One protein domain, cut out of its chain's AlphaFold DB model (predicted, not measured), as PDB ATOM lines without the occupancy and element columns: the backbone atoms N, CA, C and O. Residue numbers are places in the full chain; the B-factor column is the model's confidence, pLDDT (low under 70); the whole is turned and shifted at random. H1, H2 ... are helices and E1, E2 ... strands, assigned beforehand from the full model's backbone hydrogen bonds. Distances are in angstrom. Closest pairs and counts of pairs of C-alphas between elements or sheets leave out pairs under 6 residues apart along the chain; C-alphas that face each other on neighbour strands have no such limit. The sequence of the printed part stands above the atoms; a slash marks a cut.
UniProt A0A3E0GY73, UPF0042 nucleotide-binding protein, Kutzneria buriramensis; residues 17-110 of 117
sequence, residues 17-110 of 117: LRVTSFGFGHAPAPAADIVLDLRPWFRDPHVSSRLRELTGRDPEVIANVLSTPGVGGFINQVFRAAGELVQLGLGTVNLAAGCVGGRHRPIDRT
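What this domain is: This is residues 17 to 110 of the 117 residues of the protein "UPF0042 nucleotide-binding protein" of Kutzneria buriramensis (UniProt A0A3E0GY73). Picture a twisted sheet of four strands with one long helix, H3, lying along one face, while two short helices, H1 and H2, sit beyond one end of the sheet as a small, loosely attached head. The link from E1 to E2, residues 24 to 33, loops past the side of the sheet away from H3. The printed part has 94 residues, with three named helices and four named strands in the order E1 E2 H1 H2 H3 E3 E4; the class is mixed, helices and strands. The mixed sheet runs E2 E3 E1 E4, parallel but for the antiparallel pair E1 and E4. The whole is compact, with a radius of gyration of the C-alphas of 13.6 A, yet elongated, spanning 45 by 27 by 22 A.

Where its parts are: Find C-alpha 17 at (26.628, 39.747, -36.239); from there E1, residues 17 to 23, runs 19.8 A. E2 is residues 34 to 37, 9.8 A long. Next come H1, residues 49 to 52, 5.3 A, and H2, residues 59 to 66, 10.2 A. Look for C-alpha 71 at (28.578, 34.845, -17.193), where H3, residues 71 to 88, begins its 25.8 A. E3, residues 93 to 99, covers 19.8 A, and E4, residues 107 to 109, covers 6.0 A to C-alpha 109 at (28.041, 44.935, -32.697).

How they stand to each other: Start at the sheet, whose edge strands are E2 and E4. E1 and E3 are parallel at 24 degrees, with N 20 and O 95 at 2.8 A. E3 and E2 are parallel at 8 degrees, with N 36 and O 96 at 2.8 A. E1 and E4 are antiparallel at 164 degrees, with N 107 and O 19 at 3.2 A. H3 is on the sheet at a height of 9.2 A, over E3 and, only just, over E1, where 3 of its C-alphas fall; it runs along the strands, at 15 degrees to E3 on the local plane. The closest C-alphas of H3 and E3 are those of Val 86 and Val 93, 5.9 A apart. E2, H1 H2 H3 and E3 form a strand-helix-strand unit, two parallel neighbour strands with helices between them in the chain. H2 is close to H3 but not clearly touching, about perpendicular at 83 degrees, with the C-alphas of Leu 66 and Gly 72 closest at 6.5 A. H1 is close to H2 but not clearly touching, with Leu 51 and Val 61 closest, their C-alphas 6.6 A apart. H1 and H2 are not on the sheet. In H2 and H3 every O i to N i+4 pair is within hydrogen-bond range; H1 is too short for one.

The domain as a whole: Look to Ser 49 and Leu 90 for the two C-alphas farthest apart, 44.7 A. The printed part has no cut; the link from E2 to H1, 11 residues, is long. The mean pLDDT of the printed part is 72.6, and among the residues under 70 are 40 to 58 and 100 to 110.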
ATOM      1  N   LEU A  17      27.307  40.451 -37.319       83.69
ATOM      2  CA  LEU A  17      26.628  39.747 -36.239       83.69
ATOM      3  C   LEU A  17      25.476  40.618 -35.732       83.69
ATOM      4  O   LEU A  17      25.705  41.633 -35.075       83.69
ATOM      5  N   ARG A  18      24.237  40.200 -35.990       84.94
ATOM      6  CA  ARG A  18      23.033  40.852 -35.472       84.94
ATOM      7  C   ARG A  18      22.589  40.164 -34.191       84.94
ATOM      8  O   ARG A  18      22.153  39.018 -34.224       84.94
ATOM      9  N   VAL A  19      22.642  40.874 -33.065       82.62
ATOM     10  CA  VAL A  19      22.122  40.361 -31.792       82.62
ATOM     11  C   VAL A  19      20.746  40.939 -31.523       82.62
ATOM     12  O   VAL A  19      20.612  42.147 -31.363       82.62
ATOM     13  N   THR A  20      19.743  40.079 -31.392       79.56
ATOM     14  CA  THR A  20      18.378  40.429 -30.995       79.56
ATOM     15  C   THR A  20      18.113  39.883 -29.607       79.56
ATOM     16  O   THR A  20      18.431  38.738 -29.313       79.56
ATOM     17  N   SER A  21      17.506  40.678 -28.737       75.44
ATOM     18  CA  SER A  21      16.998  40.155 -27.472       75.44
ATOM     19  C   SER A  21      15.490  39.956 -27.528       75.44
ATOM     20  O   SER A  21      14.785  40.698 -28.210       75.44
ATOM     21  N   PHE A  22      14.992  38.958 -26.801       74.38
ATOM     22  CA  PHE A  22      13.560  38.677 -26.704       74.38
ATOM     23  C   PHE A  22      13.192  38.088 -25.337       74.38
ATOM     24  O   PHE A  22      14.056  37.772 -24.514       74.38
ATOM     25  N   GLY A  23      11.889  37.987 -25.070       75.62
ATOM     26  CA  GLY A  23      11.358  37.438 -23.825       75.62
ATOM     27  C   GLY A  23      10.460  36.251 -24.069       75.62
ATOM     28  O   GLY A  23       9.406  36.425 -24.673       75.62
ATOM     29  N   PHE A  24      10.812  35.090 -23.522       70.06
ATOM     30  CA  PHE A  24       9.969  33.892 -23.611       70.06
ATOM     31  C   PHE A  24       8.606  34.058 -22.924       70.06
ATOM     32  O   PHE A  24       7.677  33.327 -23.244       70.06
ATOM     33  N   GLY A  25       8.473  35.010 -21.990       69.75
ATOM     34  CA  GLY A  25       7.185  35.363 -21.388       69.75
ATOM     35  C   GLY A  25       6.267  36.188 -22.301       69.75
ATOM     36  O   GLY A  25       5.096  36.355 -21.979       69.75
ATOM     37  N   HIS A  26       6.779  36.707 -23.423       69.19
ATOM     38  CA  HIS A  26       6.041  37.586 -24.338       69.19
ATOM     39  C   HIS A  26       5.855  36.981 -25.731       69.19
ATOM     40  O   HIS A  26       4.804  37.164 -26.339       69.19
ATOM     41  N   ALA A  27       6.869  36.282 -26.242       72.19
ATOM     42  CA  ALA A  27       6.854  35.673 -27.565       72.19
ATOM     43  C   ALA A  27       7.800  34.458 -27.616       72.19
ATOM     44  O   ALA A  27       8.763  34.397 -26.843       72.19
ATOM     45  N   PRO A  28       7.566  33.495 -28.530       81.44
ATOM     46  CA  PRO A  28       8.561  32.473 -28.832       81.44
ATOM     47  C   PRO A  28       9.856  33.107 -29.360       81.44
ATOM     48  O   PRO A  28       9.883  34.273 -29.762       81.44
ATOM     49  N   ALA A  29      10.935  32.323 -29.369       83.62
ATOM     50  CA  ALA A  29      12.197  32.761 -29.952       83.62
ATOM     51  C   ALA A  29      12.000  33.188 -31.418       83.62
ATOM     52  O   ALA A  29      11.339  32.464 -32.170       83.62
ATOM     53  N   PRO A  30      12.542  34.348 -31.837       85.31
ATOM     54  CA  PRO A  30      12.513  34.741 -33.237       85.31
ATOM     55  C   PRO A  30      13.376  33.784 -34.066       85.31
ATOM     56  O   PRO A  30      14.274  33.125 -33.538       85.31
ATOM     57  N   ALA A  31      13.131  33.743 -35.376       88.56
ATOM     58  CA  ALA A  31      14.014  33.040 -36.299       88.56
ATOM     59  C   ALA A  31      15.433  33.629 -36.202       88.56
ATOM     60  O   ALA A  31      15.625  34.833 -36.383       88.56
ATOM     61  N   ALA A  32      16.404  32.781 -35.870       90.19
ATOM     62  CA  ALA A  32      17.800  33.146 -35.680       90.19
ATOM     63  C   ALA A  32      18.697  31.934 -35.952       90.19
ATOM     64  O   ALA A  32      18.265  30.793 -35.787       90.19
ATOM     65  N   ASP A  33      19.947  32.193 -36.327       88.81
ATOM     66  CA  ASP A  33      20.966  31.165 -36.554       88.81
ATOM     67  C   ASP A  33      21.463  30.582 -35.224       88.81
ATOM     68  O   ASP A  33      21.747  29.390 -35.112       88.81
ATOM     69  N   ILE A  34      21.527  31.423 -34.186       88.94
ATOM     70  CA  ILE A  34      21.822  31.023 -32.810       88.94
ATOM     71  C   ILE A  34      20.695  31.514 -31.904       88.94
ATOM     72  O   ILE A  34      20.403  32.707 -31.870       88.94
ATOM     73  N   VAL A  35      20.119  30.622 -31.096       89.12
ATOM     74  CA  VAL A  35      19.211  30.989 -29.999       89.12
ATOM     75  C   VAL A  35      19.869  30.639 -28.669       89.12
ATOM     76  O   VAL A  35      20.174  29.481 -28.401       89.12
ATOM     77  N   LEU A  36      20.066  31.645 -27.820       86.25
ATOM     78  CA  LEU A  36      20.533  31.488 -26.448       86.25
ATOM     79  C   LEU A  36      19.355  31.668 -25.506       86.25
ATOM     80  O   LEU A  36      18.872  32.783 -25.308       86.25
ATOM     81  N   ASP A  37      18.909  30.579 -24.898       84.88
ATOM     82  CA  ASP A  37      18.038  30.670 -23.737       84.88
ATOM     83  C   ASP A  37      18.893  31.020 -22.518       84.88
ATOM     84  O   ASP A  37      19.872  30.344 -22.233       84.88
ATOM     85  N   LEU A  38      18.580  32.106 -21.820       77.81
ATOM     86  CA  LEU A  38      19.312  32.543 -20.632       77.81
ATOM     87  C   LEU A  38      18.492  32.317 -19.349       77.81
ATOM     88  O   LEU A  38      18.999  32.549 -18.254       77.81
ATOM     89  N   ARG A  39      17.236  31.843 -19.446       75.00
ATOM     90  CA  ARG A  39      16.330  31.698 -18.287       75.00
ATOM     91  C   ARG A  39      16.857  30.748 -17.205       75.00
ATOM     92  O   ARG A  39      16.747  31.110 -16.039       75.00
ATOM     93  N   PRO A  40      17.427  29.571 -17.533       69.88
ATOM     94  CA  PRO A  40      17.883  28.636 -16.501       69.88
ATOM     95  C   PRO A  40      19.116  29.104 -15.716       69.88
ATOM     96  O   PRO A  40      19.381  28.580 -14.639       69.88
ATOM     97  N   TRP A  41      19.890  30.051 -16.256       67.50
ATOM     98  CA  TRP A  41      21.252  30.326 -15.781       67.50
ATOM     99  C   TRP A  41      21.448  31.730 -15.210       67.50
ATOM    100  O   TRP A  41      22.415  31.962 -14.489       67.50
ATOM    101  N   PHE A  42      20.551  32.670 -15.510       63.91
ATOM    102  CA  PHE A  42      20.686  34.061 -15.092       63.91
ATOM    103  C   PHE A  42      19.756  34.347 -13.920       63.91
ATOM    104  O   PHE A  42      18.585  33.966 -13.944       63.91
ATOM    105  N   ARG A  43      20.271  35.041 -12.894       58.84
ATOM    106  CA  ARG A  43      19.442  35.493 -11.769       58.84
ATOM    107  C   ARG A  43      18.282  36.314 -12.304       58.84
ATOM    108  O   ARG A  43      18.502  37.328 -12.965       58.84
ATOM    109  N   ASP A  44      17.072  35.878 -11.980       57.88
ATOM    110  CA  ASP A  44      15.859  36.562 -12.388       57.88
ATOM    111  C   ASP A  44      15.860  37.999 -11.821       57.88
ATOM    112  O   ASP A  44      15.827  38.185 -10.600       57.88
ATOM    113  N   PRO A  45      15.926  39.044 -12.667       55.19
ATOM    114  CA  PRO A  45      15.813  40.416 -12.192       55.19
ATOM    115  C   PRO A  45      14.424  40.691 -11.594       55.19
ATOM    116  O   PRO A  45      14.277  41.627 -10.817       55.19
ATOM    117  N   HIS A  46      13.406  39.864 -11.859       53.16
ATOM    118  CA  HIS A  46      12.068  40.042 -11.298       53.16
ATOM    119  C   HIS A  46      11.947  39.713  -9.799       53.16
ATOM    120  O   HIS A  46      10.894  39.980  -9.212       53.16
ATOM    121  N   VAL A  47      13.010  39.210  -9.159       55.88
ATOM    122  CA  VAL A  47      13.054  38.956  -7.705       55.88
ATOM    123  C   VAL A  47      13.066  40.269  -6.903       55.88
ATOM    124  O   VAL A  47      12.613  40.305  -5.763       55.88
ATOM    125  N   SER A  48      13.522  41.373  -7.506       60.00
ATOM    126  CA  SER A  48      13.463  42.720  -6.927       60.00
ATOM    127  C   SER A  48      12.354  43.529  -7.594       60.00
ATOM    128  O   SER A  48      12.384  43.737  -8.806       60.00
ATOM    129  N   SER A  49      11.392  44.035  -6.814       60.59
ATOM    130  CA  SER A  49      10.316  44.910  -7.312       60.59
ATOM    131  C   SER A  49      10.856  46.108  -8.096       60.59
ATOM    132  O   SER A  49      10.310  46.447  -9.140       60.59
ATOM    133  N   ARG A  50      11.986  46.668  -7.654       63.75
ATOM    134  CA  ARG A  50      12.683  47.777  -8.314       63.75
ATOM    135  C   ARG A  50      13.271  47.388  -9.674       63.75
ATOM    136  O   ARG A  50      13.175  48.162 -10.614       63.75
ATOM    137  N   LEU A  51      13.838  46.190  -9.813       60.09
ATOM    138  CA  LEU A  51      14.408  45.727 -11.086       60.09
ATOM    139  C   LEU A  51      13.329  45.333 -12.115       60.09
ATOM    140  O   LEU A  51      13.605  45.350 -13.312       60.09
ATOM    141  N   ARG A  52      12.093  45.020 -11.687       63.56
ATOM    142  CA  ARG A  52      10.961  44.702 -12.592       63.56
ATOM    143  C   ARG A  52      10.551  45.875 -13.480       63.56
ATOM    144  O   ARG A  52      10.010  45.651 -14.567       63.56
ATOM    145  N   GLU A  53      10.755  47.095 -12.996       65.31
ATOM    146  CA  GLU A  53      10.424  48.333 -13.707       65.31
ATOM    147  C   GLU A  53      11.536  48.765 -14.670       65.31
ATOM    148  O   GLU A  53      11.282  49.536 -15.595       65.31
ATOM    149  N   LEU A  54      12.741  48.214 -14.501       63.78
ATOM    150  CA  LEU A  54      13.902  48.503 -15.329       63.78
ATOM    151  C   LEU A  54      13.969  47.602 -16.574       63.78
ATOM    152  O   LEU A  54      13.293  46.580 -16.717       63.78
ATOM    153  N   THR A  55      14.812  48.014 -17.510       62.66
ATOM    154  CA  THR A  55      15.106  47.364 -18.786       62.66
ATOM    155  C   THR A  55      16.556  46.880 -18.813       62.66
ATOM    156  O   THR A  55      17.398  47.329 -18.043       62.66
ATOM    157  N   GLY A  56      16.915  46.018 -19.765       63.25
ATOM    158  CA  GLY A  56      18.300  45.538 -19.928       63.25
ATOM    159  C   GLY A  56      19.318  46.590 -20.363       63.25
ATOM    160  O   GLY A  56      20.468  46.247 -20.617       63.25
ATOM    161  N   ARG A  57      18.898  47.851 -20.498       64.31
ATOM    162  CA  ARG A  57      19.779  49.003 -20.719       64.31
ATOM    163  C   ARG A  57      20.151  49.698 -19.419       64.31
ATOM    164  O   ARG A  57      21.121  50.450 -19.400       64.31
ATOM    165  N   ASP A  58      19.386  49.460 -18.360       65.94
ATOM    166  CA  ASP A  58      19.626  50.089 -17.080       65.94
ATOM    167  C   ASP A  58      20.883  49.480 -16.449       65.94
ATOM    168  O   ASP A  58      20.980  48.251 -16.334       65.94
ATOM    169  N   PRO A  59      21.853  50.311 -16.024       70.69
ATOM    170  CA  PRO A  59      23.113  49.836 -15.456       70.69
ATOM    171  C   PRO A  59      22.922  48.849 -14.301       70.69
ATOM    172  O   PRO A  59      23.715  47.929 -14.138       70.69
ATOM    173  N   GLU A  60      21.843  49.006 -13.532       70.31
ATOM    174  CA  GLU A  60      21.500  48.142 -12.403       70.31
ATOM    175  C   GLU A  60      21.100  46.724 -12.854       70.31
ATOM    176  O   GLU A  60      21.514  45.734 -12.251       70.31
ATOM    177  N   VAL A  61      20.376  46.607 -13.974       67.50
ATOM    178  CA  VAL A  61      20.029  45.315 -14.587       67.50
ATOM    179  C   VAL A  61      21.267  44.674 -15.207       67.50
ATOM    180  O   VAL A  61      21.497  43.480 -15.016       67.50
ATOM    181  N   ILE A  62      22.100  45.464 -15.895       72.19
ATOM    182  CA  ILE A  62      23.365  44.994 -16.478       72.19
ATOM    183  C   ILE A  62      24.287  44.460 -15.378       72.19
ATOM    184  O   ILE A  62      24.798  43.349 -15.494       72.19
ATOM    185  N   ALA A  63      24.460  45.205 -14.286       73.75
ATOM    186  CA  ALA A  63      25.285  44.797 -13.154       73.75
ATOM    187  C   ALA A  63      24.756  43.516 -12.493       73.75
ATOM    188  O   ALA A  63      25.534  42.606 -12.216       73.75
ATOM    189  N   ASN A  64      23.437  43.399 -12.301       73.56
ATOM    190  CA  ASN A  64      22.822  42.190 -11.755       73.56
ATOM    191  C   ASN A  64      23.076  40.962 -12.649       73.56
ATOM    192  O   ASN A  64      23.493  39.914 -12.160       73.56
ATOM    193  N   VAL A  65      22.904  41.105 -13.965       70.50
ATOM    194  CA  VAL A  65      23.193  40.056 -14.957       70.50
ATOM    195  C   VAL A  65      24.671  39.664 -14.915       70.50
ATOM    196  O   VAL A  65      24.974  38.478 -14.783       70.50
ATOM    197  N   LEU A  66      25.579  40.647 -14.961       74.12
ATOM    198  CA  LEU A  66      27.032  40.442 -14.940       74.12
ATOM    199  C   LEU A  66      27.556  39.886 -13.607       74.12
ATOM    200  O   LEU A  66      28.628  39.288 -13.590       74.12
ATOM    201  N   SER A  67      26.802  40.027 -12.512       80.44
ATOM    202  CA  SER A  67      27.139  39.419 -11.217       80.44
ATOM    203  C   SER A  67      26.958  37.895 -11.186       80.44
ATOM    204  O   SER A  67      27.401  37.239 -10.244       80.44
ATOM    205  N   THR A  68      26.322  37.314 -12.211       78.56
ATOM    206  CA  THR A  68      26.171  35.862 -12.333       78.56
ATOM    207  C   THR A  68      27.556  35.214 -12.511       78.56
ATOM    208  O   THR A  68      28.263  35.541 -13.468       78.56
ATOM    209  N   PRO A  69      27.982  34.288 -11.630       81.62
ATOM    210  CA  PRO A  69      29.299  33.666 -11.740       81.62
ATOM    211  C   PRO A  69      29.525  33.016 -13.112       81.62
ATOM    212  O   PRO A  69      28.688  32.260 -13.597       81.62
ATOM    213  N   GLY A  70      30.657  33.319 -13.754       83.19
ATOM    214  CA  GLY A  70      31.032  32.751 -15.059       83.19
ATOM    215  C   GLY A  70      30.354  33.381 -16.286       83.19
ATOM    216  O   GLY A  70      30.759  33.097 -17.414       83.19
ATOM    217  N   VAL A  71      29.389  34.286 -16.099       81.00
ATOM    218  CA  VAL A  71      28.578  34.845 -17.193       81.00
ATOM    219  C   VAL A  71      29.387  35.635 -18.220       81.00
ATOM    220  O   VAL A  71      29.168  35.492 -19.419       81.00
ATOM    221  N   GLY A  72      30.365  36.427 -17.773       79.19
ATOM    222  CA  GLY A  72      31.204  37.224 -18.668       79.19
ATOM    223  C   GLY A  72      32.059  36.348 -19.585       79.19
ATOM    224  O   GLY A  72      32.149  36.603 -20.785       79.19
ATOM    225  N   GLY A  73      32.630  35.268 -19.040       84.38
ATOM    226  CA  GLY A  73      33.398  34.293 -19.816       84.38
ATOM    227  C   GLY A  73      32.529  33.570 -20.843       84.38
ATOM    228  O   GLY A  73      32.911  33.467 -22.007       84.38
ATOM    229  N   PHE A  74      31.331  33.142 -20.438       85.25
ATOM    230  CA  PHE A  74      30.363  32.518 -21.339       85.25
ATOM    231  C   PHE A  74      29.966  33.446 -22.495       85.25
ATOM    232  O   PHE A  74      30.074  33.057 -23.657       85.25
ATOM    233  N   ILE A  75      29.583  34.690 -22.187       82.19
ATOM    234  CA  ILE A  75      29.211  35.700 -23.187       82.19
ATOM    235  C   ILE A  75      30.349  35.905 -24.195       82.19
ATOM    236  O   ILE A  75      30.108  35.905 -25.401       82.19
ATOM    237  N   ASN A  76      31.594  36.016 -23.728       84.38
ATOM    238  CA  ASN A  76      32.747  36.170 -24.615       84.38
ATOM    239  C   ASN A  76      32.917  34.981 -25.570       84.38
ATOM    240  O   ASN A  76      33.156  35.182 -26.758       84.38
ATOM    241  N   GLN A  77      32.767  33.750 -25.079       89.88
ATOM    242  CA  GLN A  77      32.904  32.548 -25.909       89.88
ATOM    243  C   GLN A  77      31.780  32.435 -26.945       89.88
ATOM    244  O   GLN A  77      32.045  32.113 -28.100       89.88
ATOM    245  N   VAL A  78      30.550  32.782 -26.564       87.44
ATOM    246  CA  VAL A  78      29.410  32.881 -27.483       87.44
ATOM    247  C   VAL A  78      29.691  33.879 -28.606       87.44
ATOM    248  O   VAL A  78      29.510  33.555 -29.777       87.44
ATOM    249  N   PHE A  79      30.158  35.086 -28.270       84.62
ATOM    250  CA  PHE A  79      30.477  36.106 -29.271       84.62
ATOM    251  C   PHE A  79      31.613  35.674 -30.202       84.62
ATOM    252  O   PHE A  79      31.569  35.979 -31.392       84.62
ATOM    253  N   ARG A  80      32.605  34.937 -29.689       87.50
ATOM    254  CA  ARG A  80      33.673  34.361 -30.516       87.50
ATOM    255  C   ARG A  80      33.134  33.335 -31.505       87.50
ATOM    256  O   ARG A  80      33.389  33.482 -32.693       87.50
ATOM    257  N   ALA A  81      32.343  32.370 -31.039       88.50
ATOM    258  CA  ALA A  81      31.740  31.356 -31.903       88.50
ATOM    259  C   ALA A  81      30.827  31.986 -32.971       88.50
ATOM    260  O   ALA A  81      30.895  31.632 -34.144       88.50
ATOM    261  N   ALA A  82      30.017  32.979 -32.592       86.94
ATOM    262  CA  ALA A  82      29.183  33.710 -33.540       86.94
ATOM    263  C   ALA A  82      30.026  34.480 -34.575       86.94
ATOM    264  O   ALA A  82      29.694  34.491 -35.755       86.94
ATOM    265  N   GLY A  83      31.146  35.075 -34.154       86.56
ATOM    266  CA  GLY A  83      32.108  35.706 -35.057       86.56
ATOM    267  C   GLY A  83      32.768  34.717 -36.023       86.56
ATOM    268  O   GLY A  83      32.963  35.049 -37.186       86.56
ATOM    269  N   GLU A  84      33.069  33.496 -35.582       87.88
ATOM    270  CA  GLU A  84      33.573  32.427 -36.453       87.88
ATOM    271  C   GLU A  84      32.525  32.015 -37.494       87.88
ATOM    272  O   GLU A  84      32.856  31.899 -38.671       87.88
ATOM    273  N   LEU A  85      31.245  31.906 -37.113       84.88
ATOM    274  CA  LEU A  85      30.156  31.670 -38.070       84.88
ATOM    275  C   LEU A  85      30.027  32.793 -39.106       84.88
ATOM    276  O   LEU A  85      29.791  32.506 -40.277       84.88
ATOM    277  N   VAL A  86      30.233  34.053 -38.704       86.38
ATOM    278  CA  VAL A  86      30.266  35.194 -39.638       86.38
ATOM    279  C   VAL A  86      31.395  35.029 -40.662       86.38
ATOM    280  O   VAL A  86      31.206  35.360 -41.826       86.38
ATOM    281  N   GLN A  87      32.556  34.498 -40.263       83.69
ATOM    282  CA  GLN A  87      33.673  34.239 -41.187       83.69
ATOM    283  C   GLN A  87      33.430  33.026 -42.100       83.69
ATOM    284  O   GLN A  87      33.983  32.967 -43.194       83.69
ATOM    285  N   LEU A  88      32.625  32.055 -41.657       83.38
ATOM    286  CA  LEU A  88      32.309  30.839 -42.414       83.38
ATOM    287  C   LEU A  88      31.186  31.031 -43.454       83.38
ATOM    288  O   LEU A  88      30.993  30.149 -44.291       83.38
ATOM    289  N   GLY A  89      30.434  32.138 -43.407       69.62
ATOM    290  CA  GLY A  89      29.215  32.342 -44.198       69.62
ATOM    291  C   GLY A  89      29.176  33.632 -45.030       69.62
ATOM    292  O   GLY A  89      29.868  34.606 -44.762       69.62
ATOM    293  N   LEU A  90      28.307  33.645 -46.046       56.06
ATOM    294  CA  LEU A  90      28.106  34.740 -47.013       56.06
ATOM    295  C   LEU A  90      27.109  35.815 -46.522       56.06
ATOM    296  O   LEU A  90      26.245  36.236 -47.291       56.06
ATOM    297  N   GLY A  91      27.144  36.233 -45.251       75.00
ATOM    298  CA  GLY A  91      26.194  37.261 -44.806       75.00
ATOM    299  C   GLY A  91      26.093  37.526 -43.307       75.00
ATOM    300  O   GLY A  91      27.062  37.427 -42.560       75.00
ATOM    301  N   THR A  92      24.896  37.940 -42.885       83.94
ATOM    302  CA  THR A  92      24.595  38.308 -41.495       83.94
ATOM    303  C   THR A  92      24.238  37.074 -40.667       83.94
ATOM    304  O   THR A  92      23.301  36.364 -41.020       83.94
ATOM    305  N   VAL A  93      24.924  36.869 -39.542       88.19
ATOM    306  CA  VAL A  93      24.556  35.879 -38.517       88.19
ATOM    307  C   VAL A  93      23.615  36.530 -37.511       88.19
ATOM    308  O   VAL A  93      23.932  37.574 -36.938       88.19
ATOM    309  N   ASN A  94      22.467  35.909 -37.265       89.06
ATOM    310  CA  ASN A  94      21.453  36.364 -36.323       89.06
ATOM    311  C   ASN A  94      21.550  35.561 -35.023       89.06
ATOM    312  O   ASN A  94      21.355  34.346 -35.007       89.06
ATOM    313  N   LEU A  95      21.812  36.249 -33.917       88.31
ATOM    314  CA  LEU A  95      21.865  35.681 -32.574       88.31
ATOM    315  C   LEU A  95      20.701  36.227 -31.748       88.31
ATOM    316  O   LEU A  95      20.621  37.426 -31.488       88.31
ATOM    317  N   ALA A  96      19.807  35.352 -31.301       88.12
ATOM    318  CA  ALA A  96      18.693  35.685 -30.428       88.12
ATOM    319  C   ALA A  96      19.010  35.319 -28.971       88.12
ATOM    320  O   ALA A  96      19.133  34.145 -28.637       88.12
ATOM    321  N   ALA A  97      19.103  36.311 -28.087       82.94
ATOM    322  CA  ALA A  97      19.298  36.124 -26.651       82.94
ATOM    323  C   ALA A  97      17.969  36.285 -25.892       82.94
ATOM    324  O   ALA A  97      17.403  37.379 -25.814       82.94
ATOM    325  N   GLY A  98      17.465  35.188 -25.335       73.44
ATOM    326  CA  GLY A  98      16.177  35.117 -24.655       73.44
ATOM    327  C   GLY A  98      16.302  35.177 -23.136       73.44
ATOM    328  O   GLY A  98      17.021  34.385 -22.538       73.44
ATOM    329  N   CYS A  99      15.552  36.072 -22.496       70.00
ATOM    330  CA  CYS A  99      15.351  36.096 -21.040       70.00
ATOM    331  C   CYS A  99      13.850  35.928 -20.714       70.00
ATOM    332  O   CYS A  99      13.033  35.738 -21.613       70.00
ATOM    333  N   VAL A 100      13.449  35.984 -19.440       56.81
ATOM    334  CA  VAL A 100      12.028  35.955 -19.044       56.81
ATOM    335  C   VAL A 100      11.325  37.262 -19.449       56.81
ATOM    336  O   VAL A 100      10.276  37.211 -20.087       56.81
ATOM    337  N   GLY A 101      11.933  38.423 -19.162       57.19
ATOM    338  CA  GLY A 101      11.286  39.743 -19.258       57.19
ATOM    339  C   GLY A 101      11.390  40.495 -20.593       57.19
ATOM    340  O   GLY A 101      10.825  41.576 -20.721       57.19
ATOM    341  N   GLY A 102      12.129  39.982 -21.580       53.31
ATOM    342  CA  GLY A 102      12.081  40.394 -22.995       53.31
ATOM    343  C   GLY A 102      12.265  41.848 -23.422       53.31
ATOM    344  O   GLY A 102      12.212  42.114 -24.617       53.31
ATOM    345  N   ARG A 103      12.505  42.800 -22.519       50.62
ATOM    346  CA  ARG A 103      12.629  44.234 -22.849       50.62
ATOM    347  C   ARG A 103      14.034  44.647 -23.269       50.62
ATOM    348  O   ARG A 103      14.486  45.749 -22.967       50.62
ATOM    349  N   HIS A 104      14.777  43.745 -23.889       44.81
ATOM    350  CA  HIS A 104      16.149  44.015 -24.283       44.81
ATOM    351  C   HIS A 104      16.107  44.236 -25.804       44.81
ATOM    352  O   HIS A 104      15.527  43.455 -26.553       44.81
ATOM    353  N   ARG A 105      16.569  45.408 -26.244       34.75
ATOM    354  CA  ARG A 105      16.634  45.757 -27.666       34.75
ATOM    355  C   ARG A 105      17.936  45.219 -28.264       34.75
ATOM    356  O   ARG A 105      18.910  45.076 -27.525       34.75
ATOM    357  N   PRO A 106      17.968  44.985 -29.587       38.12
ATOM    358  CA  PRO A 106      19.157  44.509 -30.275       38.12
ATOM    359  C   PRO A 106      20.371  45.400 -29.996       38.12
ATOM    360  O   PRO A 106      20.258  46.629 -30.002       38.12
ATOM    361  N   ILE A 107      21.515  44.768 -29.736       38.69
ATOM    362  CA  ILE A 107      22.812  45.441 -29.722       38.69
ATOM    363  C   ILE A 107      23.494  45.093 -31.039       38.69
ATOM    364  O   ILE A 107      23.853  43.944 -31.285       38.69
ATOM    365  N   ASP A 108      23.600  46.075 -31.926       37.03
ATOM    366  CA  ASP A 108      24.368  45.904 -33.150       37.03
ATOM    367  C   ASP A 108      25.846  46.039 -32.769       37.03
ATOM    368  O   ASP A 108      26.303  47.109 -32.362       37.03
ATOM    369  N   ARG A 109      26.579  44.922 -32.781       45.50
ATOM    370  CA  ARG A 109      28.041  44.935 -32.697       45.50
ATOM    371  C   ARG A 109      28.567  44.620 -34.083       45.50
ATOM    372  O   ARG A 109      28.893  43.479 -34.398       45.50
ATOM    373  N   THR A 110      28.647  45.652 -34.909       42.28
ATOM    374  CA  THR A 110      29.355  45.573 -36.179       42.28
ATOM    375  C   THR A 110      30.845  45.407 -35.878       42.28
ATOM    376  O   THR A 110      31.446  46.227 -35.185       42.28
TER     377      THR A 110